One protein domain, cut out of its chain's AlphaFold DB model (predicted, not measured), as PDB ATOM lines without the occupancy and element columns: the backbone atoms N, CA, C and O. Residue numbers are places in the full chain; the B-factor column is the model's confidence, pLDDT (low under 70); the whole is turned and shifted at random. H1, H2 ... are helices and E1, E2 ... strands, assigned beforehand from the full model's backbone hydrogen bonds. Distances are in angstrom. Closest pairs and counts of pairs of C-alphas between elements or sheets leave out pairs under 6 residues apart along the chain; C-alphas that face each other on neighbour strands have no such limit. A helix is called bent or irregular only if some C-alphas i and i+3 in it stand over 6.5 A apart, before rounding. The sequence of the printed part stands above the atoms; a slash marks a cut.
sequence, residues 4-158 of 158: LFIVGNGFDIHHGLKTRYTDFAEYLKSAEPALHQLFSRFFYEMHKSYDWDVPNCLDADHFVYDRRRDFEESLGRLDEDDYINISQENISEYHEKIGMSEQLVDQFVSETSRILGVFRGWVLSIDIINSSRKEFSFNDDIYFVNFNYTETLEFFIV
ATOM      1  N   LEU A   4       1.555   8.471   5.547       90.38
ATOM      2  CA  LEU A   4       2.135   9.741   5.979       90.38
ATOM      3  C   LEU A   4       1.904  10.801   4.898       90.38
ATOM      4  O   LEU A   4       2.353  10.636   3.764       90.38
ATOM      5  N   PHE A   5       1.245  11.894   5.265       87.75
ATOM      6  CA  PHE A   5       1.040  13.063   4.417       87.75
ATOM      7  C   PHE A   5       1.958  14.199   4.862       87.75
ATOM      8  O   PHE A   5       1.991  14.562   6.036       87.75
ATOM      9  N   ILE A   6       2.681  14.784   3.913       89.06
ATOM     10  CA  ILE A   6       3.448  16.010   4.129       89.06
ATOM     11  C   ILE A   6       2.677  17.131   3.447       89.06
ATOM     12  O   ILE A   6       2.450  17.083   2.237       89.06
ATOM     13  N   VAL A   7       2.232  18.109   4.229       88.00
ATOM     14  CA  VAL A   7       1.377  19.201   3.752       88.00
ATOM     15  C   VAL A   7       2.018  20.553   4.038       88.00
ATOM     16  O   VAL A   7       2.788  20.708   4.979       88.00
ATOM     17  N   GLY A   8       1.683  21.540   3.216       88.12
ATOM     18  CA  GLY A   8       2.056  22.944   3.383       88.12
ATOM     19  C   GLY A   8       0.993  23.825   2.731       88.12
ATOM     20  O   GLY A   8      -0.084  23.329   2.409       88.12
ATOM     21  N   ASN A   9       1.308  25.084   2.425       88.69
ATOM     22  CA  ASN A   9       0.316  26.080   1.960       88.69
ATOM     23  C   ASN A   9      -0.436  25.722   0.676       88.69
ATOM     24  O   ASN A   9      -1.479  26.299   0.383       88.69
ATOM     25  N   GLY A  10       0.045  24.738  -0.090       87.12
ATOM     26  CA  GLY A  10      -0.738  24.137  -1.169       87.12
ATOM     27  C   GLY A  10      -2.084  23.568  -0.700       87.12
ATOM     28  O   GLY A  10      -3.038  23.585  -1.477       87.12
ATOM     29  N   PHE A  11      -2.174  23.116   0.554       89.69
ATOM     30  CA  PHE A  11      -3.407  22.680   1.205       89.69
ATOM     31  C   PHE A  11      -4.384  23.852   1.352       89.69
ATOM     32  O   PHE A  11      -5.482  23.808   0.804       89.69
ATOM     33  N   ASP A  12      -3.952  24.956   1.951       91.81
ATOM     34  CA  ASP A  12      -4.752  26.178   2.074       91.81
ATOM     35  C   ASP A  12      -5.255  26.699   0.726       91.81
ATOM     36  O   ASP A  12      -6.446  26.972   0.549       91.81
ATOM     37  N   ILE A  13      -4.364  26.762  -0.264       90.94
ATOM     38  CA  ILE A  13      -4.702  27.188  -1.626       90.94
ATOM     39  C   ILE A  13      -5.741  26.244  -2.242       90.94
ATOM     40  O   ILE A  13      -6.657  26.692  -2.938       90.94
ATOM     41  N   HIS A  14      -5.634  24.935  -1.988       89.00
ATOM     42  CA  HIS A  14      -6.638  23.974  -2.429       89.00
ATOM     43  C   HIS A  14      -8.012  24.309  -1.835       89.00
ATOM     44  O   HIS A  14      -8.999  24.280  -2.570       89.00
ATOM     45  N   HIS A  15      -8.065  24.727  -0.572       89.25
ATOM     46  CA  HIS A  15      -9.262  25.201   0.130       89.25
ATOM     47  C   HIS A  15      -9.653  26.660  -0.179       89.25
ATOM     48  O   HIS A  15     -10.577  27.212   0.418       89.25
ATOM     49  N   GLY A  16      -9.009  27.289  -1.164       89.81
ATOM     50  CA  GLY A  16      -9.359  28.630  -1.633       89.81
ATOM     51  C   GLY A  16      -8.882  29.760  -0.720       89.81
ATOM     52  O   GLY A  16      -9.294  30.904  -0.916       89.81
ATOM     53  N   LEU A  17      -8.019  29.465   0.252       92.38
ATOM     54  CA  LEU A  17      -7.379  30.485   1.070       92.38
ATOM     55  C   LEU A  17      -6.299  31.220   0.270       92.38
ATOM     56  O   LEU A  17      -5.581  30.641  -0.549       92.38
ATOM     57  N   LYS A  18      -6.189  32.524   0.528       91.62
ATOM     58  CA  LYS A  18      -5.189  33.412  -0.073       91.62
ATOM     59  C   LYS A  18      -3.885  33.358   0.719       91.62
ATOM     60  O   LYS A  18      -3.579  34.280   1.468       91.62
ATOM     61  N   THR A  19      -3.168  32.245   0.601       91.06
ATOM     62  CA  THR A  19      -1.946  31.939   1.368       91.06
ATOM     63  C   THR A  19      -0.701  31.805   0.491       91.06
ATOM     64  O   THR A  19       0.328  31.294   0.937       91.06
ATOM     65  N   ARG A  20      -0.749  32.262  -0.766       88.31
ATOM     66  CA  ARG A  20       0.448  32.333  -1.615       88.31
ATOM     67  C   ARG A  20       1.391  33.414  -1.106       88.31
ATOM     68  O   ARG A  20       0.962  34.417  -0.539       88.31
ATOM     69  N   TYR A  21       2.672  33.294  -1.443       83.94
ATOM     70  CA  TYR A  21       3.624  34.391  -1.240       83.94
ATOM     71  C   TYR A  21       3.196  35.678  -1.961       83.94
ATOM     72  O   TYR A  21       3.403  36.771  -1.442       83.94
ATOM     73  N   THR A  22       2.537  35.565  -3.118       85.69
ATOM     74  CA  THR A  22       1.968  36.721  -3.825       85.69
ATOM     75  C   THR A  22       0.796  37.351  -3.081       85.69
ATOM     76  O   THR A  22       0.631  38.564  -3.142       85.69
ATOM     77  N   ASP A  23       0.001  36.560  -2.352       91.06
ATOM     78  CA  ASP A  23      -1.083  37.095  -1.522       91.06
ATOM     79  C   ASP A  23      -0.513  37.902  -0.347       91.06
ATOM     80  O   ASP A  23      -1.015  38.983  -0.037       91.06
ATOM     81  N   PHE A  24       0.580  37.422   0.261       91.19
ATOM     82  CA  PHE A  24       1.312  38.186   1.271       91.19
ATOM     83  C   PHE A  24       1.906  39.477   0.701       91.19
ATOM     84  O   PHE A  24       1.782  40.527   1.323       91.19
ATOM     85  N   ALA A  25       2.527  39.432  -0.478       88.19
ATOM     86  CA  ALA A  25       3.093  40.625  -1.103       88.19
ATOM     87  C   ALA A  25       2.017  41.692  -1.387       88.19
ATOM     88  O   ALA A  25       2.214  42.862  -1.061       88.19
ATOM     89  N   GLU A  26       0.843  41.300  -1.887       90.19
ATOM     90  CA  GLU A  26      -0.286  42.225  -2.063       90.19
ATOM     91  C   GLU A  26      -0.800  42.784  -0.725       90.19
ATOM     92  O   GLU A  26      -1.092  43.978  -0.616       90.19
ATOM     93  N   TYR A  27      -0.852  41.963   0.330       93.44
ATOM     94  CA  TYR A  27      -1.158  42.451   1.676       93.44
ATOM     95  C   TYR A  27      -0.125  43.485   2.144       93.44
ATOM     96  O   TYR A  27      -0.498  44.587   2.556       93.44
ATOM     97  N   LEU A  28       1.168  43.168   2.018       92.75
ATOM     98  CA  LEU A  28       2.289  44.016   2.422       92.75
ATOM     99  C   LEU A  28       2.267  45.361   1.690       92.75
ATOM    100  O   LEU A  28       2.502  46.395   2.310       92.75
ATOM    101  N   LYS A  29       1.907  45.366   0.402       91.94
ATOM    102  CA  LYS A  29       1.739  46.582  -0.404       91.94
ATOM    103  C   LYS A  29       0.732  47.555   0.202       91.94
ATOM    104  O   LYS A  29       0.937  48.763   0.134       91.94
ATOM    105  N   SER A  30      -0.352  47.034   0.776       92.06
ATOM    106  CA  SER A  30      -1.398  47.842   1.412       92.06
ATOM    107  C   SER A  30      -1.069  48.221   2.859       92.06
ATOM    108  O   SER A  30      -1.317  49.357   3.263       92.06
ATOM    109  N   ALA A  31      -0.496  47.291   3.627       94.19
ATOM    110  CA  ALA A  31      -0.219  47.468   5.046       94.19
ATOM    111  C   ALA A  31       1.016  48.347   5.281       94.19
ATOM    112  O   ALA A  31       0.969  49.280   6.079       94.19
ATOM    113  N   GLU A  32       2.109  48.070   4.565       95.31
ATOM    114  CA  GLU A  32       3.402  48.732   4.732       95.31
ATOM    115  C   GLU A  32       4.106  48.962   3.375       95.31
ATOM    116  O   GLU A  32       5.060  48.259   3.030       95.31
ATOM    117  N   PRO A  33       3.695  49.984   2.595       93.50
ATOM    118  CA  PRO A  33       4.188  50.202   1.229       93.50
ATOM    119  C   PRO A  33       5.714  50.346   1.106       93.50
ATOM    120  O   PRO A  33       6.303  49.912   0.119       93.50
ATOM    121  N   ALA A  34       6.369  50.942   2.108       93.50
ATOM    122  CA  ALA A  34       7.824  51.097   2.123       93.50
ATOM    123  C   ALA A  34       8.548  49.749   2.296       93.50
ATOM    124  O   ALA A  34       9.546  49.497   1.622       93.50
ATOM    125  N   LEU A  35       8.021  48.866   3.154       93.19
ATOM    126  CA  LEU A  35       8.534  47.501   3.289       93.19
ATOM    127  C   LEU A  35       8.291  46.698   2.018       93.19
ATOM    128  O   LEU A  35       9.180  45.970   1.595       93.19
ATOM    129  N   HIS A  36       7.124  46.857   1.389       92.38
ATOM    130  CA  HIS A  36       6.849  46.229   0.101       92.38
ATOM    131  C   HIS A  36       7.887  46.631  -0.953       92.38
ATOM    132  O   HIS A  36       8.435  45.763  -1.615       92.38
ATOM    133  N   GLN A  37       8.212  47.921  -1.083       91.75
ATOM    134  CA  GLN A  37       9.237  48.377  -2.032       91.75
ATOM    135  C   GLN A  37      10.620  47.792  -1.729       91.75
ATOM    136  O   GLN A  37      11.309  47.357  -2.647       91.75
ATOM    137  N   LEU A  38      11.026  47.751  -0.455       91.94
ATOM    138  CA  LEU A  38      12.283  47.114  -0.055       91.94
ATOM    139  C   LEU A  38      12.290  45.623  -0.416       91.94
ATOM    140  O   LEU A  38      13.272  45.132  -0.967       91.94
ATOM    141  N   PHE A  39      11.183  44.928  -0.151       88.50
ATOM    142  CA  PHE A  39      10.994  43.522  -0.491       88.50
ATOM    143  C   PHE A  39      11.110  43.312  -2.008       88.50
ATOM    144  O   PHE A  39      11.965  42.545  -2.445       88.50
ATOM    145  N   SER A  40      10.346  44.052  -2.818       89.81
ATOM    146  CA  SER A  40      10.401  43.983  -4.285       89.81
ATOM    147  C   SER A  40      11.815  44.211  -4.822       89.81
ATOM    148  O   SER A  40      12.309  43.402  -5.607       89.81
ATOM    149  N   ARG A  41      12.506  45.259  -4.351       90.62
ATOM    150  CA  ARG A  41      13.868  45.595  -4.800       90.62
ATOM    151  C   ARG A  41      14.870  44.513  -4.442       90.62
ATOM    152  O   ARG A  41      15.690  44.146  -5.278       90.62
ATOM    153  N   PHE A  42      14.797  43.995  -3.216       89.12
ATOM    154  CA  PHE A  42      15.679  42.926  -2.760       89.12
ATOM    155  C   PHE A  42      15.525  41.678  -3.631       89.12
ATOM    156  O   PHE A  42      16.513  41.152  -4.142       89.12
ATOM    157  N   PHE A  43      14.287  41.235  -3.869       86.31
ATOM    158  CA  PHE A  43      14.045  40.073  -4.720       86.31
ATOM    159  C   PHE A  43      14.391  40.341  -6.185       86.31
ATOM    160  O   PHE A  43      14.934  39.449  -6.829       86.31
ATOM    161  N   TYR A  44      14.148  41.539  -6.708       88.12
ATOM    162  CA  TYR A  44      14.539  41.914  -8.066       88.12
ATOM    163  C   TYR A  44      16.059  41.820  -8.277       88.12
ATOM    164  O   TYR A  44      16.511  41.158  -9.212       88.12
ATOM    165  N   GLU A  45      16.860  42.414  -7.384       87.50
ATOM    166  CA  GLU A  45      18.326  42.340  -7.476       87.50
ATOM    167  C   GLU A  45      18.843  40.914  -7.246       87.50
ATOM    168  O   GLU A  45      19.748  40.483  -7.956       87.50
ATOM    169  N   MET A  46      18.211  40.137  -6.356       84.81
ATOM    170  CA  MET A  46      18.489  38.702  -6.227       84.81
ATOM    171  C   MET A  46      18.275  37.958  -7.556       84.81
ATOM    172  O   MET A  46      19.133  37.186  -7.967       84.81
ATOM    173  N   HIS A  47      17.166  38.176  -8.270       84.44
ATOM    174  CA  HIS A  47      16.938  37.472  -9.543       84.44
ATOM    175  C   HIS A  47      17.993  37.838 -10.583       84.44
ATOM    176  O   HIS A  47      18.540  36.951 -11.231       84.44
ATOM    177  N   LYS A  48      18.356  39.121 -10.670       85.44
ATOM    178  CA  LYS A  48      19.446  39.565 -11.541       85.44
ATOM    179  C   LYS A  48      20.790  38.942 -11.162       85.44
ATOM    180  O   LYS A  48      21.531  38.567 -12.063       85.44
ATOM    181  N   SER A  49      21.095  38.796  -9.869       85.12
ATOM    182  CA  SER A  49      22.352  38.170  -9.427       85.12
ATOM    183  C   SER A  49      22.495  36.707  -9.846       85.12
ATOM    184  O   SER A  49      23.608  36.260 -10.106       85.12
ATOM    185  N   TYR A  50      21.385  35.970  -9.946       80.88
ATOM    186  CA  TYR A  50      21.386  34.562 -10.363       80.88
ATOM    187  C   TYR A  50      21.084  34.364 -11.854       80.88
ATOM    188  O   TYR A  50      20.905  33.224 -12.275       80.88
ATOM    189  N   ASP A  51      21.006  35.444 -12.643       82.12
ATOM    190  CA  ASP A  51      20.594  35.401 -14.056       82.12
ATOM    191  C   ASP A  51      19.234  34.697 -14.251       82.12
ATOM    192  O   ASP A  51      19.002  33.956 -15.206       82.12
ATOM    193  N   TRP A  52      18.323  34.883 -13.288       81.62
ATOM    194  CA  TRP A  52      16.962  34.360 -13.358       81.62
ATOM    195  C   TRP A  52      16.061  35.282 -14.170       81.62
ATOM    196  O   TRP A  52      16.175  36.507 -14.099       81.62
ATOM    197  N   ASP A  53      15.113  34.679 -14.892       81.12
ATOM    198  CA  ASP A  53      14.148  35.411 -15.709       81.12
ATOM    199  C   ASP A  53      13.365  36.420 -14.859       81.12
ATOM    200  O   ASP A  53      12.623  36.073 -13.938       81.12
ATOM    201  N   VAL A  54      13.495  37.694 -15.222       77.88
ATOM    202  CA  VAL A  54      12.678  38.780 -14.691       77.88
ATOM    203  C   VAL A  54      11.675  39.178 -15.773       77.88
ATOM    204  O   VAL A  54      12.087  39.609 -16.852       77.88
ATOM    205  N   PRO A  55      10.355  39.052 -15.535       78.31
ATOM    206  CA  PRO A  55       9.360  39.444 -16.523       78.31
ATOM    207  C   PRO A  55       9.536  40.904 -16.954       78.31
ATOM    208  O   PRO A  55       9.529  41.805 -16.119       78.31
ATOM    209  N   ASN A  56       9.605  41.152 -18.267       73.56
ATOM    210  CA  ASN A  56       9.827  42.488 -18.849       73.56
ATOM    211  C   ASN A  56       8.810  43.564 -18.412       73.56
ATOM    212  O   ASN A  56       9.036  44.750 -18.633       73.56
ATOM    213  N   CYS A  57       7.664  43.166 -17.856       70.00
ATOM    214  CA  CYS A  57       6.609  44.066 -17.395       70.00
ATOM    215  C   CYS A  57       6.733  44.493 -15.923       70.00
ATOM    216  O   CYS A  57       5.875  45.245 -15.462       70.00
ATOM    217  N   LEU A  58       7.748  44.026 -15.189       76.19
ATOM    218  CA  LEU A  58       7.954  44.347 -13.777       76.19
ATOM    219  C   LEU A  58       9.225  45.183 -13.593       76.19
ATOM    220  O   LEU A  58      10.293  44.836 -14.096       76.19
ATOM    221  N   ASP A  59       9.104  46.279 -12.846       81.00
ATOM    222  CA  ASP A  59      10.248  47.042 -12.346       81.00
ATOM    223  C   ASP A  59      10.634  46.587 -10.927       81.00
ATOM    224  O   ASP A  59       9.942  45.782 -10.298       81.00
ATOM    225  N   ALA A  60      11.745  47.119 -10.411       81.75
ATOM    226  CA  ALA A  60      12.248  46.776  -9.084       81.75
ATOM    227  C   ALA A  60      11.281  47.138  -7.939       81.75
ATOM    228  O   ALA A  60      11.362  46.536  -6.873       81.75
ATOM    229  N   ASP A  61      10.359  48.086  -8.132       80.88
ATOM    230  CA  ASP A  61       9.401  48.511  -7.102       80.88
ATOM    231  C   ASP A  61       8.139  47.624  -7.078       80.88
ATOM    232  O   ASP A  61       7.459  47.523  -6.049       80.88
ATOM    233  N   HIS A  62       7.849  46.937  -8.185       76.00
ATOM    234  CA  HIS A  62       6.654  46.109  -8.381       76.00
ATOM    235  C   HIS A  62       6.952  44.617  -8.574       76.00
ATOM    236  O   HIS A  62       6.040  43.846  -8.877       76.00
ATOM    237  N   PHE A  63       8.203  44.192  -8.402       80.75
ATOM    238  CA  PHE A  63       8.594  42.798  -8.560       80.75
ATOM    239  C   PHE A  63       8.025  41.915  -7.435       80.75
ATOM    240  O   PHE A  63       8.556  41.851  -6.328       80.75
ATOM    241  N   VAL A  64       6.939  41.203  -7.744       69.25
ATOM    242  CA  VAL A  64       6.289  40.224  -6.865       69.25
ATOM    243  C   VAL A  64       6.200  38.903  -7.622       69.25
ATOM    244  O   VAL A  64       5.506  38.818  -8.635       69.25
ATOM    245  N   TYR A  65       6.908  37.871  -7.157       67.19
ATOM    246  CA  TYR A  65       7.031  36.613  -7.896       67.19
ATOM    247  C   TYR A  65       6.778  35.386  -7.004       67.19
ATOM    248  O   TYR A  65       7.425  35.205  -5.971       67.19
ATOM    249  N   ASP A  66       5.809  34.547  -7.398       67.12
ATOM    250  CA  ASP A  66       5.480  33.283  -6.721       67.12
ATOM    251  C   ASP A  66       6.538  32.223  -7.056       67.12
ATOM    252  O   ASP A  66       6.422  31.488  -8.036       67.12
ATOM    253  N   ARG A  67       7.573  32.129  -6.220       65.62
ATOM    254  CA  ARG A  67       8.682  31.172  -6.371       65.62
ATOM    255  C   ARG A  67       8.339  29.743  -5.970       65.62
ATOM    256  O   ARG A  67       9.246  28.933  -5.807       65.62
ATOM    257  N   ARG A  68       7.062  29.388  -5.783       65.25
ATOM    258  CA  ARG A  68       6.696  28.025  -5.365       65.25
ATOM    259  C   ARG A  68       7.265  26.963  -6.309       65.25
ATOM    260  O   ARG A  68       7.796  25.964  -5.837       65.25
ATOM    261  N   ARG A  69       7.167  27.187  -7.624       62.19
ATOM    262  CA  ARG A  69       7.705  26.255  -8.625       62.19
ATOM    263  C   ARG A  69       9.219  26.110  -8.480       62.19
ATOM    264  O   ARG A  69       9.706  24.989  -8.414       62.19
ATOM    265  N   ASP A  70       9.923  27.230  -8.375       65.38
ATOM    266  CA  ASP A  70      11.385  27.250  -8.298       65.38
ATOM    267  C   ASP A  70      11.877  26.635  -6.986       65.38
ATOM    268  O   ASP A  70      12.885  25.939  -6.967       65.38
ATOM    269  N   PHE A  71      11.146  26.841  -5.888       64.94
ATOM    270  CA  PHE A  71      11.419  26.216  -4.597       64.94
ATOM    271  C   PHE A  71      11.249  24.692  -4.652       64.94
ATOM    272  O   PHE A  71      12.150  23.969  -4.236       64.94
ATOM    273  N   GLU A  72      10.132  24.192  -5.193       63.44
ATOM    274  CA  GLU A  72       9.890  22.747  -5.343       63.44
ATOM    275  C   GLU A  72      10.921  22.095  -6.281       63.44
ATOM    276  O   GLU A  72      11.426  21.010  -5.995       63.44
ATOM    277  N   GLU A  73      11.292  22.774  -7.369       67.62
ATOM    278  CA  GLU A  73      12.340  22.316  -8.283       67.62
ATOM    279  C   GLU A  73      13.729  22.328  -7.630       67.62
ATOM    280  O   GLU A  73      14.498  21.382  -7.805       67.62
ATOM    281  N   SER A  74      14.036  23.357  -6.837       67.75
ATOM    282  CA  SER A  74      15.299  23.466  -6.100       67.75
ATOM    283  C   SER A  74      15.432  22.369  -5.051       67.75
ATOM    284  O   SER A  74      16.490  21.755  -4.968       67.75
ATOM    285  N   LEU A  75      14.364  22.048  -4.306       65.81
ATOM    286  CA  LEU A  75      14.359  20.923  -3.362       65.81
ATOM    287  C   LEU A  75      14.690  19.589  -4.044       65.81
ATOM    288  O   LEU A  75      15.366  18.751  -3.455       65.81
ATOM    289  N   GLY A  76      14.244  19.394  -5.288       68.75
ATOM    290  CA  GLY A  76      14.562  18.201  -6.075       68.75
ATOM    291  C   GLY A  76      16.002  18.145  -6.600       68.75
ATOM    292  O   GLY A  76      16.407  17.111  -7.129       68.75
ATOM    293  N   ARG A  77      16.759  19.241  -6.482       71.31
ATOM    294  CA  ARG A  77      18.130  19.406  -6.989       71.31
ATOM    295  C   ARG A  77      19.155  19.681  -5.885       71.31
ATOM    296  O   ARG A  77      20.307  19.943  -6.211       71.31
ATOM    297  N   LEU A  78      18.747  19.664  -4.613       73.25
ATOM    298  CA  LEU A  78      19.656  19.891  -3.492       73.25
ATOM    299  C   LEU A  78      20.704  18.775  -3.430       73.25
ATOM    300  O   LEU A  78      20.370  17.621  -3.164       73.25
ATOM    301  N   ASP A  79      21.958  19.148  -3.663       82.31
ATOM    302  CA  ASP A  79      23.129  18.322  -3.396       82.31
ATOM    303  C   ASP A  79      23.649  18.614  -1.977       82.31
ATOM    304  O   ASP A  79      23.729  19.770  -1.551       82.31
ATOM    305  N   GLU A  80      23.923  17.557  -1.212       80.81
ATOM    306  CA  GLU A  80      24.293  17.662   0.204       80.81
ATOM    307  C   GLU A  80      25.667  18.318   0.387       80.81
ATOM    308  O   GLU A  80      25.836  19.149   1.285       80.81
ATOM    309  N   ASP A  81      26.622  17.999  -0.487       84.81
ATOM    310  CA  ASP A  81      27.975  18.542  -0.416       84.81
ATOM    311  C   ASP A  81      27.970  20.031  -0.785       84.81
ATOM    312  O   ASP A  81      28.575  20.848  -0.080       84.81
ATOM    313  N   ASP A  82      27.226  20.417  -1.827       80.38
ATOM    314  CA  ASP A  82      27.030  21.827  -2.183       80.38
ATOM    315  C   ASP A  82      26.377  22.614  -1.037       80.38
ATOM    316  O   ASP A  82      26.832  23.710  -0.698       80.38
ATOM    317  N   TYR A  83      25.352  22.054  -0.383       76.88
ATOM    318  CA  TYR A  83      24.699  22.706   0.756       76.88
ATOM    319  C   TYR A  83      25.660  22.923   1.933       76.88
ATOM    320  O   TYR A  83      25.709  24.022   2.495       76.88
ATOM    321  N   ILE A  84      26.446  21.904   2.297       81.19
ATOM    322  CA  ILE A  84      27.423  22.000   3.388       81.19
ATOM    323  C   ILE A  84      28.471  23.067   3.067       81.19
ATOM    324  O   ILE A  84      28.761  23.901   3.928       81.19
ATOM    325  N   ASN A  85      28.990  23.088   1.838       81.31
ATOM    326  CA  ASN A  85      29.985  24.071   1.418       81.31
ATOM    327  C   ASN A  85      29.429  25.500   1.482       81.31
ATOM    328  O   ASN A  85      30.047  26.363   2.104       81.31
ATOM    329  N   ILE A  86      28.232  25.737   0.932       74.75
ATOM    330  CA  ILE A  86      27.584  27.059   0.957       74.75
ATOM    331  C   ILE A  86      27.294  27.502   2.398       74.75
ATOM    332  O   ILE A  86      27.486  28.667   2.735       74.75
ATOM    333  N   SER A  87      26.882  26.584   3.281       74.44
ATOM    334  CA  SER A  87      26.588  26.904   4.687       74.44
ATOM    335  C   SER A  87      27.810  27.357   5.500       74.44
ATOM    336  O   SER A  87      27.651  27.950   6.568       74.44
ATOM    337  N   GLN A  88      29.020  27.072   5.007       81.44
ATOM    338  CA  GLN A  88      30.288  27.456   5.627       81.44
ATOM    339  C   GLN A  88      30.891  28.730   5.018       81.44
ATOM    340  O   GLN A  88      31.856  29.255   5.578       81.44
ATOM    341  N   GLU A  89      30.354  29.235   3.898       78.81
ATOM    342  CA  GLU A  89      30.838  30.472   3.278       78.81
ATOM    343  C   GLU A  89      30.550  31.685   4.183       78.81
ATOM    344  O   GLU A  89      29.524  31.775   4.865       78.81
ATOM    345  N   ASN A  90      31.470  32.655   4.193       82.44
ATOM    346  CA  ASN A  90      31.216  33.932   4.846       82.44
ATOM    347  C   ASN A  90      30.119  34.668   4.071       82.44
ATOM    348  O   ASN A  90      30.246  34.890   2.868       82.44
ATOM    349  N   ILE A  91      29.060  35.083   4.766       74.44
ATOM    350  CA  ILE A  91      27.898  35.723   4.147       74.44
ATOM    351  C   ILE A  91      28.272  36.976   3.338       74.44
ATOM    352  O   ILE A  91      27.729  37.187   2.258       74.44
ATOM    353  N   SER A  92      29.249  37.765   3.795       74.06
ATOM    354  CA  SER A  92      29.726  38.949   3.074       74.06
ATOM    355  C   SER A  92      30.459  38.574   1.781       74.06
ATOM    356  O   SER A  92      30.204  39.178   0.742       74.06
ATOM    357  N   GLU A  93      31.309  37.541   1.817       80.06
ATOM    358  CA  GLU A  93      32.009  37.029   0.625       80.06
ATOM    359  C   GLU A  93      31.021  36.417  -0.378       80.06
ATOM    360  O   GLU A  93      31.138  36.626  -1.587       80.06
ATOM    361  N   TYR A  94      29.999  35.718   0.123       76.69
ATOM    362  CA  TYR A  94      28.912  35.182  -0.689       76.69
ATOM    363  C   TYR A  94      28.145  36.298  -1.408       76.69
ATOM    364  O   TYR A  94      27.916  36.212  -2.614       76.69
ATOM    365  N   HIS A  95      27.787  37.372  -0.695       75.06
ATOM    366  CA  HIS A  95      27.062  38.507  -1.269       75.06
ATOM    367  C   HIS A  95      27.862  39.252  -2.342       75.06
ATOM    368  O   HIS A  95      27.294  39.611  -3.377       75.06
ATOM    369  N   GLU A  96      29.169  39.436  -2.138       77.69
ATOM    370  CA  GLU A  96      30.062  40.012  -3.148       77.69
ATOM    371  C   GLU A  96      30.140  39.117  -4.394       77.69
ATOM    372  O   GLU A  96      30.003  39.602  -5.519       77.69
ATOM    373  N   LYS A  97      30.275  37.798  -4.203       81.81
ATOM    374  CA  LYS A  97      30.342  36.798  -5.281       81.81
ATOM    375  C   LYS A  97      29.092  36.788  -6.159       81.81
ATOM    376  O   LYS A  97      29.215  36.637  -7.373       81.81
ATOM    377  N   ILE A  98      27.908  36.971  -5.573       79.94
ATOM    378  CA  ILE A  98      26.650  37.079  -6.330       79.94
ATOM    379  C   ILE A  98      26.380  38.513  -6.828       79.94
ATOM    380  O   ILE A  98      25.396  38.752  -7.514       79.94
ATOM    381  N   GLY A  99      27.238  39.490  -6.531       83.06
ATOM    382  CA  GLY A  99      27.096  40.859  -7.040       83.06
ATOM    383  C   GLY A  99      25.932  41.642  -6.426       83.06
ATOM    384  O   GLY A  99      25.405  42.561  -7.056       83.06
ATOM    385  N   MET A 100      25.516  41.296  -5.205       84.50
ATOM    386  CA  MET A 100      24.495  42.047  -4.480       84.50
ATOM    387  C   MET A 100      25.083  43.255  -3.748       84.50
ATOM    388  O   MET A 100      26.186  43.214  -3.214       84.50
ATOM    389  N   SER A 101      24.309  44.340  -3.671       87.00
ATOM    390  CA  SER A 101      24.680  45.512  -2.875       87.00
ATOM    391  C   SER A 101      24.631  45.193  -1.379       87.00
ATOM    392  O   SER A 101      23.555  44.912  -0.852       87.00
ATOM    393  N   GLU A 102      25.767  45.323  -0.689       86.44
ATOM    394  CA  GLU A 102      25.865  45.186   0.775       86.44
ATOM    395  C   GLU A 102      24.855  46.095   1.492       86.44
ATOM    396  O   GLU A 102      24.114  45.640   2.354       86.44
ATOM    397  N   GLN A 103      24.705  47.346   1.042       90.06
ATOM    398  CA  GLN A 103      23.726  48.287   1.597       90.06
ATOM    399  C   GLN A 103      22.277  47.777   1.494       90.06
ATOM    400  O   GLN A 103      21.491  47.965   2.423       90.06
ATOM    401  N   LEU A 104      21.901  47.163   0.366       89.56
ATOM    402  CA  LEU A 104      20.554  46.617   0.175       89.56
ATOM    403  C   LEU A 104      20.326  45.384   1.057       89.56
ATOM    404  O   LEU A 104      19.241  45.234   1.621       89.56
ATOM    405  N   VAL A 105      21.345  44.529   1.190       88.25
ATOM    406  CA  VAL A 105      21.320  43.366   2.086       88.25
ATOM    407  C   VAL A 105      21.172  43.819   3.533       88.25
ATOM    408  O   VAL A 105      20.231  43.393   4.197       88.25
ATOM    409  N   ASP A 106      22.015  44.739   4.001       90.06
ATOM    410  CA  ASP A 106      21.965  45.278   5.362       90.06
ATOM    411  C   ASP A 106      20.614  45.920   5.669       90.06
ATOM    412  O   ASP A 106      20.025  45.680   6.726       90.06
ATOM    413  N   GLN A 107      20.079  46.699   4.725       93.06
ATOM    414  CA  GLN A 107      18.761  47.302   4.867       93.06
ATOM    415  C   GLN A 107      17.673  46.227   5.001       93.06
ATOM    416  O   GLN A 107      16.853  46.303   5.918       93.06
ATOM    417  N   PHE A 108      17.672  45.208   4.140       90.88
ATOM    418  CA  PHE A 108      16.705  44.111   4.203       90.88
ATOM    419  C   PHE A 108      16.821  43.310   5.511       90.88
ATOM    420  O   PHE A 108      15.818  43.059   6.184       90.88
ATOM    421  N   VAL A 109      18.046  42.972   5.921       89.62
ATOM    422  CA  VAL A 109      18.329  42.269   7.179       89.62
ATOM    423  C   VAL A 109      17.833  43.087   8.373       89.62
ATOM    424  O   VAL A 109      17.139  42.545   9.235       89.62
ATOM    425  N   SER A 110      18.084  44.400   8.392       94.00
ATOM    426  CA  SER A 110      17.644  45.289   9.477       94.00
ATOM    427  C   SER A 110      16.118  45.359   9.632       94.00
ATOM    428  O   SER A 110      15.614  45.496  10.748       94.00
ATOM    429  N   GLU A 111      15.370  45.182   8.540       94.81
ATOM    430  CA  GLU A 111      13.903  45.195   8.530       94.81
ATOM    431  C   GLU A 111      13.283  43.794   8.719       94.81
ATOM    432  O   GLU A 111      12.063  43.676   8.851       94.81
ATOM    433  N   THR A 112      14.084  42.719   8.798       87.75
ATOM    434  CA  THR A 112      13.591  41.325   8.868       87.75
ATOM    435  C   THR A 112      12.607  41.108  10.018       87.75
ATOM    436  O   THR A 112      11.546  40.516   9.825       87.75
ATOM    437  N   SER A 113      12.895  41.640  11.209       91.31
ATOM    438  CA  SER A 113      11.992  41.536  12.367       91.31
ATOM    439  C   SER A 113      10.623  42.169  12.103       91.31
ATOM    440  O   SER A 113       9.596  41.646  12.539       91.31
ATOM    441  N   ARG A 114      10.593  43.282  11.364       94.50
ATOM    442  CA  ARG A 114       9.361  43.985  11.002       94.50
ATOM    443  C   ARG A 114       8.606  43.232   9.909       94.50
ATOM    444  O   ARG A 114       7.406  43.026  10.057       94.50
ATOM    445  N   ILE A 115       9.310  42.722   8.894       89.94
ATOM    446  CA  ILE A 115       8.746  41.843   7.854       89.94
ATOM    447  C   ILE A 115       8.066  40.627   8.495       89.94
ATOM    448  O   ILE A 115       6.915  40.335   8.177       89.94
ATOM    449  N   LEU A 116       8.729  39.959   9.445       91.00
ATOM    450  CA  LEU A 116       8.165  38.821  10.181       91.00
ATOM    451  C   LEU A 116       6.939  39.214  11.018       91.00
ATOM    452  O   LEU A 116       5.978  38.449  11.102       91.00
ATOM    453  N   GLY A 117       6.944  40.408  11.614       95.00
ATOM    454  CA  GLY A 117       5.790  40.958  12.328       95.00
ATOM    455  C   GLY A 117       4.574  41.147  11.418       95.00
ATOM    456  O   GLY A 117       3.483  40.674  11.747       95.00
ATOM    457  N   VAL A 118       4.766  41.774  10.254       95.25
ATOM    458  CA  VAL A 118       3.702  41.978   9.257       95.25
ATOM    459  C   VAL A 118       3.228  40.647   8.681       95.25
ATOM    460  O   VAL A 118       2.024  40.433   8.562       95.25
ATOM    461  N   PHE A 119       4.146  39.722   8.388       93.44
ATOM    462  CA  PHE A 119       3.819  38.372   7.929       93.44
ATOM    463  C   PHE A 119       2.948  37.628   8.942       93.44
ATOM    464  O   PHE A 119       1.916  37.069   8.582       93.44
ATOM    465  N   ARG A 120       3.297  37.683  10.231       94.44
ATOM    466  CA  ARG A 120       2.474  37.093  11.292       94.44
ATOM    467  C   ARG A 120       1.090  37.739  11.364       94.44
ATOM    468  O   ARG A 120       0.101  37.027  11.513       94.44
ATOM    469  N   GLY A 121       1.012  39.066  11.262       95.06
ATOM    470  CA  GLY A 121      -0.262  39.791  11.229       95.06
ATOM    471  C   GLY A 121      -1.138  39.379  10.044       95.06
ATOM    472  O   GLY A 121      -2.331  39.144  10.220       95.06
ATOM    473  N   TRP A 122      -0.531  39.214   8.868       95.75
ATOM    474  CA  TRP A 122      -1.193  38.694   7.677       95.75
ATOM    475  C   TRP A 122      -1.741  37.285   7.905       95.75
ATOM    476  O   TRP A 122      -2.941  37.098   7.736       95.75
ATOM    477  N   VAL A 123      -0.920  36.333   8.367       93.88
ATOM    478  CA  VAL A 123      -1.356  34.951   8.646       93.88
ATOM    479  C   VAL A 123      -2.540  34.924   9.616       93.88
ATOM    480  O   VAL A 123      -3.533  34.251   9.358       93.88
ATOM    481  N   LEU A 124      -2.481  35.709  10.697       93.31
ATOM    482  CA  LEU A 124      -3.566  35.799  11.683       93.31
ATOM    483  C   LEU A 124      -4.842  36.461  11.137       93.31
ATOM    484  O   LEU A 124      -5.905  36.312  11.735       93.31
ATOM    485  N   SER A 125      -4.752  37.202  10.030       93.75
ATOM    486  CA  SER A 125      -5.905  37.826   9.372       93.75
ATOM    487  C   SER A 125      -6.637  36.897   8.398       93.75
ATOM    488  O   SER A 125      -7.694  37.266   7.881       93.75
ATOM    489  N   ILE A 126      -6.090  35.707   8.129       93.44
ATOM    490  CA  ILE A 126      -6.658  34.755   7.173       93.44
ATOM    491  C   ILE A 126      -7.892  34.092   7.787       93.44
ATOM    492  O   ILE A 126      -7.817  33.384   8.789       93.44
ATOM    493  N   ASP A 127      -9.045  34.318   7.160       90.56
ATOM    494  CA  ASP A 127     -10.319  33.752   7.596       90.56
ATOM    495  C   ASP A 127     -10.472  32.303   7.117       90.56
ATOM    496  O   ASP A 127     -10.892  32.029   5.991       90.56
ATOM    497  N   ILE A 128     -10.119  31.370   8.001       89.56
ATOM    498  CA  ILE A 128     -10.264  29.929   7.767       89.56
ATOM    499  C   ILE A 128     -11.739  29.512   7.837       89.56
ATOM    500  O   ILE A 128     -12.181  28.667   7.057       89.56
ATOM    501  N   ILE A 129     -12.511  30.115   8.748       84.81
ATOM    502  CA  ILE A 129     -13.863  29.671   9.117       84.81
ATOM    503  C   ILE A 129     -14.822  29.811   7.937       84.81
ATOM    504  O   ILE A 129     -15.611  28.905   7.674       84.81
ATOM    505  N   ASN A 130     -14.741  30.926   7.211       82.38
ATOM    506  CA  ASN A 130     -15.629  31.197   6.080       82.38
ATOM    507  C   ASN A 130     -15.050  30.756   4.724       82.38
ATOM    508  O   ASN A 130     -15.588  31.117   3.673       82.38
ATOM    509  N   SER A 131     -13.953  29.996   4.718       82.56
ATOM    510  CA  SER A 131     -13.301  29.546   3.485       82.56
ATOM    511  C   SER A 131     -13.978  28.326   2.851       82.56
ATOM    512  O   SER A 131     -14.811  27.645   3.457       82.56
ATOM    513  N   SER A 132     -13.648  28.042   1.586       79.75
ATOM    514  CA  SER A 132     -14.231  26.899   0.884       79.75
ATOM    515  C   SER A 132     -13.655  25.577   1.396       79.75
ATOM    516  O   SER A 132     -12.505  25.225   1.137       79.75
ATOM    517  N   ARG A 133     -14.476  24.778   2.078       83.56
ATOM    518  CA  ARG A 133     -14.080  23.428   2.486       83.56
ATOM    519  C   ARG A 133     -14.263  22.456   1.323       83.56
ATOM    520  O   ARG A 133     -15.383  22.087   0.985       83.56
ATOM    521  N   LYS A 134     -13.157  22.050   0.699       83.56
ATOM    522  CA  LYS A 134     -13.130  20.901  -0.211       83.56
ATOM    523  C   LYS A 134     -12.979  19.616   0.598       83.56
ATOM    524  O   LYS A 134     -12.329  19.616   1.636       83.56
ATOM    525  N   GLU A 135     -13.622  18.543   0.166       80.44
ATOM    526  CA  GLU A 135     -13.597  17.282   0.906       80.44
ATOM    527  C   GLU A 135     -12.305  16.505   0.640       80.44
ATOM    528  O   GLU A 135     -11.861  16.385  -0.501       80.44
ATOM    529  N   PHE A 136     -11.744  15.936   1.706       79.81
ATOM    530  CA  PHE A 136     -10.723  14.901   1.638       79.81
ATOM    531  C   PHE A 136     -11.259  13.636   2.304       79.81
ATOM    532  O   PHE A 136     -11.842  13.696   3.384       79.81
ATOM    533  N   SER A 137     -11.036  12.487   1.671       79.00
ATOM    534  CA  SER A 137     -11.279  11.179   2.273       79.00
ATOM    535  C   SER A 137      -9.945  10.527   2.596       79.00
ATOM    536  O   SER A 137      -9.130  10.309   1.696       79.00
ATOM    537  N   PHE A 138      -9.748  10.174   3.857       81.12
ATOM    538  CA  PHE A 138      -8.594   9.406   4.299       81.12
ATOM    539  C   PHE A 138      -9.048   8.037   4.809       81.12
ATOM    540  O   PHE A 138     -10.173   7.892   5.284       81.12
ATOM    541  N   ASN A 139      -8.180   7.036   4.683       79.81
ATOM    542  CA  ASN A 139      -8.385   5.731   5.314       79.81
ATOM    543  C   ASN A 139      -8.010   5.799   6.804       79.81
ATOM    544  O   ASN A 139      -7.475   6.802   7.265       79.81
ATOM    545  N   ASP A 140      -8.226   4.711   7.540       79.31
ATOM    546  CA  ASP A 140      -7.695   4.571   8.899       79.31
ATOM    547  C   ASP A 140      -6.146   4.469   8.880       79.31
ATOM    548  O   ASP A 140      -5.560   4.014   7.893       79.31
ATOM    549  N   ASP A 141      -5.483   4.879   9.972       87.38
ATOM    550  CA  ASP A 141      -4.015   4.953  10.158       87.38
ATOM    551  C   ASP A 141      -3.271   6.026   9.323       87.38
ATOM    552  O   ASP A 141      -2.315   5.731   8.594       87.38
ATOM    553  N   ILE A 142      -3.669   7.297   9.463       89.62
ATOM    554  CA  ILE A 142      -2.987   8.446   8.835       89.62
ATOM    555  C   ILE A 142      -2.183   9.292   9.822       89.62
ATOM    556  O   ILE A 142      -2.589   9.515  10.960       89.62
ATOM    557  N   TYR A 143      -1.067   9.830   9.337       91.19
ATOM    558  CA  TYR A 143      -0.246  10.815  10.030       91.19
ATOM    559  C   TYR A 143       0.038  11.998   9.113       91.19
ATOM    560  O   TYR A 143       0.184  11.834   7.900       91.19
ATOM    561  N   PHE A 144       0.173  13.181   9.707       90.81
ATOM    562  CA  PHE A 144       0.514  14.407   8.997       90.81
ATOM    563  C   PHE A 144       1.806  15.006   9.548       90.81
ATOM    564  O   PHE A 144       2.019  15.042  10.759       90.81
ATOM    565  N   VAL A 145       2.642  15.527   8.653       91.25
ATOM    566  CA  VAL A 145       3.665  16.527   8.970       91.25
ATOM    567  C   VAL A 145       3.217  17.825   8.309       91.25
ATOM    568  O   VAL A 145       3.116  17.899   7.082       91.25
ATOM    569  N   ASN A 146       2.892  18.814   9.139       89.56
ATOM    570  CA  ASN A 146       2.237  20.045   8.720       89.56
ATOM    571  C   ASN A 146       3.228  21.224   8.686       89.56
ATOM    572  O   ASN A 146       3.763  21.615   9.720       89.56
ATOM    573  N   PHE A 147       3.453  21.788   7.497       88.94
ATOM    574  CA  PHE A 147       4.247  23.002   7.242       88.94
ATOM    575  C   PHE A 147       3.379  24.199   6.826       88.94
ATOM    576  O   PHE A 147       3.872  25.181   6.269       88.94
ATOM    577  N   ASN A 148       2.067  24.093   7.007       88.06
ATOM    578  CA  ASN A 148       1.114  25.116   6.623       88.06
ATOM    579  C   ASN A 148       1.208  26.345   7.542       88.06
ATOM    580  O   ASN A 148       1.519  26.223   8.725       88.06
ATOM    581  N   TYR A 149       0.929  27.536   7.011       84.94
ATOM    582  CA  TYR A 149       0.940  28.772   7.803       84.94
ATOM    583  C   TYR A 149      -0.241  28.861   8.772       84.94
ATOM    584  O   TYR A 149      -0.168  29.589   9.761       84.94
ATOM    585  N   THR A 150      -1.332  28.160   8.470       90.06
ATOM    586  CA  THR A 150      -2.598  28.240   9.193       90.06
ATOM    587  C   THR A 150      -3.004  26.879   9.765       90.06
ATOM    588  O   THR A 150      -2.497  25.833   9.354       90.06
ATOM    589  N   GLU A 151      -3.977  26.888  10.678       90.38
ATOM    590  CA  GLU A 151      -4.545  25.681  11.300       90.38
ATOM    591  C   GLU A 151      -5.619  24.998  10.418       90.38
ATOM    592  O   GLU A 151      -6.482  24.269  10.903       90.38
ATOM    593  N   THR A 152      -5.647  25.254   9.102       90.56
ATOM    594  CA  THR A 152      -6.683  24.713   8.201       90.56
ATOM    595  C   THR A 152      -6.735  23.183   8.204       90.56
ATOM    596  O   THR A 152      -7.825  22.621   8.094       90.56
ATOM    597  N   LEU A 153      -5.603  22.496   8.385       89.69
ATOM    598  CA  LEU A 153      -5.577  21.036   8.516       89.69
ATOM    599  C   LEU A 153      -6.378  20.585   9.749       89.69
ATOM    600  O   LEU A 153      -7.264  19.737   9.644       89.69
ATOM    601  N   GLU A 154      -6.103  21.199  10.895       88.12
ATOM    602  CA  GLU A 154      -6.718  20.916  12.188       88.12
ATOM    603  C   GLU A 154      -8.217  21.260  12.194       88.12
ATOM    604  O   GLU A 154      -9.008  20.563  12.817       88.12
ATOM    605  N   PHE A 155      -8.635  22.291  11.455       85.44
ATOM    606  CA  PHE A 155     -10.051  22.647  11.323       85.44
ATOM    607  C   PHE A 155     -10.833  21.740  10.359       85.44
ATOM    608  O   PHE A 155     -12.046  21.581  10.526       85.44
ATOM    609  N   PHE A 156     -10.200  21.209   9.307       83.94
ATOM    610  CA  PHE A 156     -10.916  20.543   8.205       83.94
ATOM    611  C   PHE A 156     -10.773  19.025   8.162       83.94
ATOM    612  O   PHE A 156     -11.581  18.390   7.477       83.94
ATOM    613  N   ILE A 157      -9.784  18.448   8.837       76.25
ATOM    614  CA  ILE A 157      -9.509  17.004   8.787       76.25
ATOM    615  C   ILE A 157      -9.713  16.320  10.150       76.25
ATOM    616  O   ILE A 157      -9.826  15.096  10.190       76.25
ATOM    617  N   VAL A 158      -9.842  17.090  11.236       58.94
ATOM    618  CA  VAL A 158     -10.211  16.575  12.568       58.94
ATOM    619  C   VAL A 158     -11.718  16.356  12.686       58.94
ATOM    620  O   VAL A 158     -12.496  17.196  12.171       58.94
TER     621      VAL A 158
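What this domain is: This is residues 4 to 158 of the 158 residues of an uncharacterized protein of Brucella melitensis biotype 1 (strain 16M / ATCC 23456 / NCTC 10094) (UniProt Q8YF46). The model has two lobes along its longest axis: a small one with the two-stranded sheet of E1 and E2 and the short helices H1 and H8, and a larger one in which the hairpin of H2 and H3 packs crosswise on the bent helix H7. Residues 69 to 85, from H4 into H5, stick out as part of a loose arch that returns through H6 to H7. The printed part has 155 residues, with eight named helices and two named strands in the order E1, H1, H2, H3, H4, H5, H6, H7, E2, H8. The sheet, E1 then E2, is parallel, and the class is mostly helix. The whole is only just loose, close to compact, with a radius of gyration of the C-alphas of 18.3 A and spans of 53 by 41 by 31 A.

How they stand to each other: E1, residues 4 to 7, is the parallel neighbour of E2, residues 142 to 146, at 29 degrees; N 5 and O 143 are 2.8 A apart and N 145 and O 5 are 2.9 A apart, within hydrogen-bond range. With the seven helices between them they form a strand-helix-strand unit, two parallel neighbour strands joined through helices. H1, residues 10 to 14, only just touches H8, residues 152 to 156, with 3 pairs of C-alphas within 8 A; the closest C-alphas, of Asp 12 and Thr 152, are 6.6 A apart. H2, residues 21 to 31, and H3, residues 33 to 49, form a helical hairpin and touch, the closest C-alphas being those of Lys 29 and His 36, 5.1 A apart; they run opposite ways at a tilt of 37 degrees, only just steep. H4, residues 68 to 75, and H5, residues 80 to 88, touch no helix. H7, residues 102 to 124, was assigned as one helix by its hydrogen bonds but is bent, with C-alphas 110 and 113 7.4 A apart; its arms H7a, residues 102 to 110, and H7b, residues 113 to 124, stand at a steep tilt of 49 degrees. H6, residues 91 to 97, and H7a touch only at the corner, and only just, with 3 pairs of C-alphas within 8 A; the closest C-alphas, of His 95 and Glu 102, are 7.1 A apart. H3 touches H7a with residues 38 to 42 alone, at a steep tilt of 45 degrees, opposite ways; the closest C-alphas, of Phe 42 and Leu 104, are 6.8 A apart. H7b touches H2 with residues 118 to 122 alone, about perpendicular at 75 degrees; the closest C-alphas, of Phe 24 and Trp 122, are 6.9 A apart. In H1 to H6, H7a, H7b and H8 every O i to N i+4 pair is within hydrogen-bond range.

Where its parts are: E1 begins at C-alpha 4, (2.135, 9.741, 5.979). From first to last C-alpha H2 measures 15.0 A, H3 24.3 A, H5 12.7 A, H7a 12.0 A, H7b 16.6 A and E2 12.7 A. H7b ends at C-alpha 124, (-3.566, 35.799, 11.683), and H8 ends at C-alpha 156, (-10.916, 20.543, 8.205).

The domain as a whole: The two C-alphas farthest apart, of Gln 103 and Asp 140, are 54.3 A apart, and the printed part has no cut. The links H3 to H4, residues 50 to 67, and H7 to E2, residues 125 to 141, are long. The mean pLDDT of the printed part is 84.4, with residues 64 to 76 and 158 under 70.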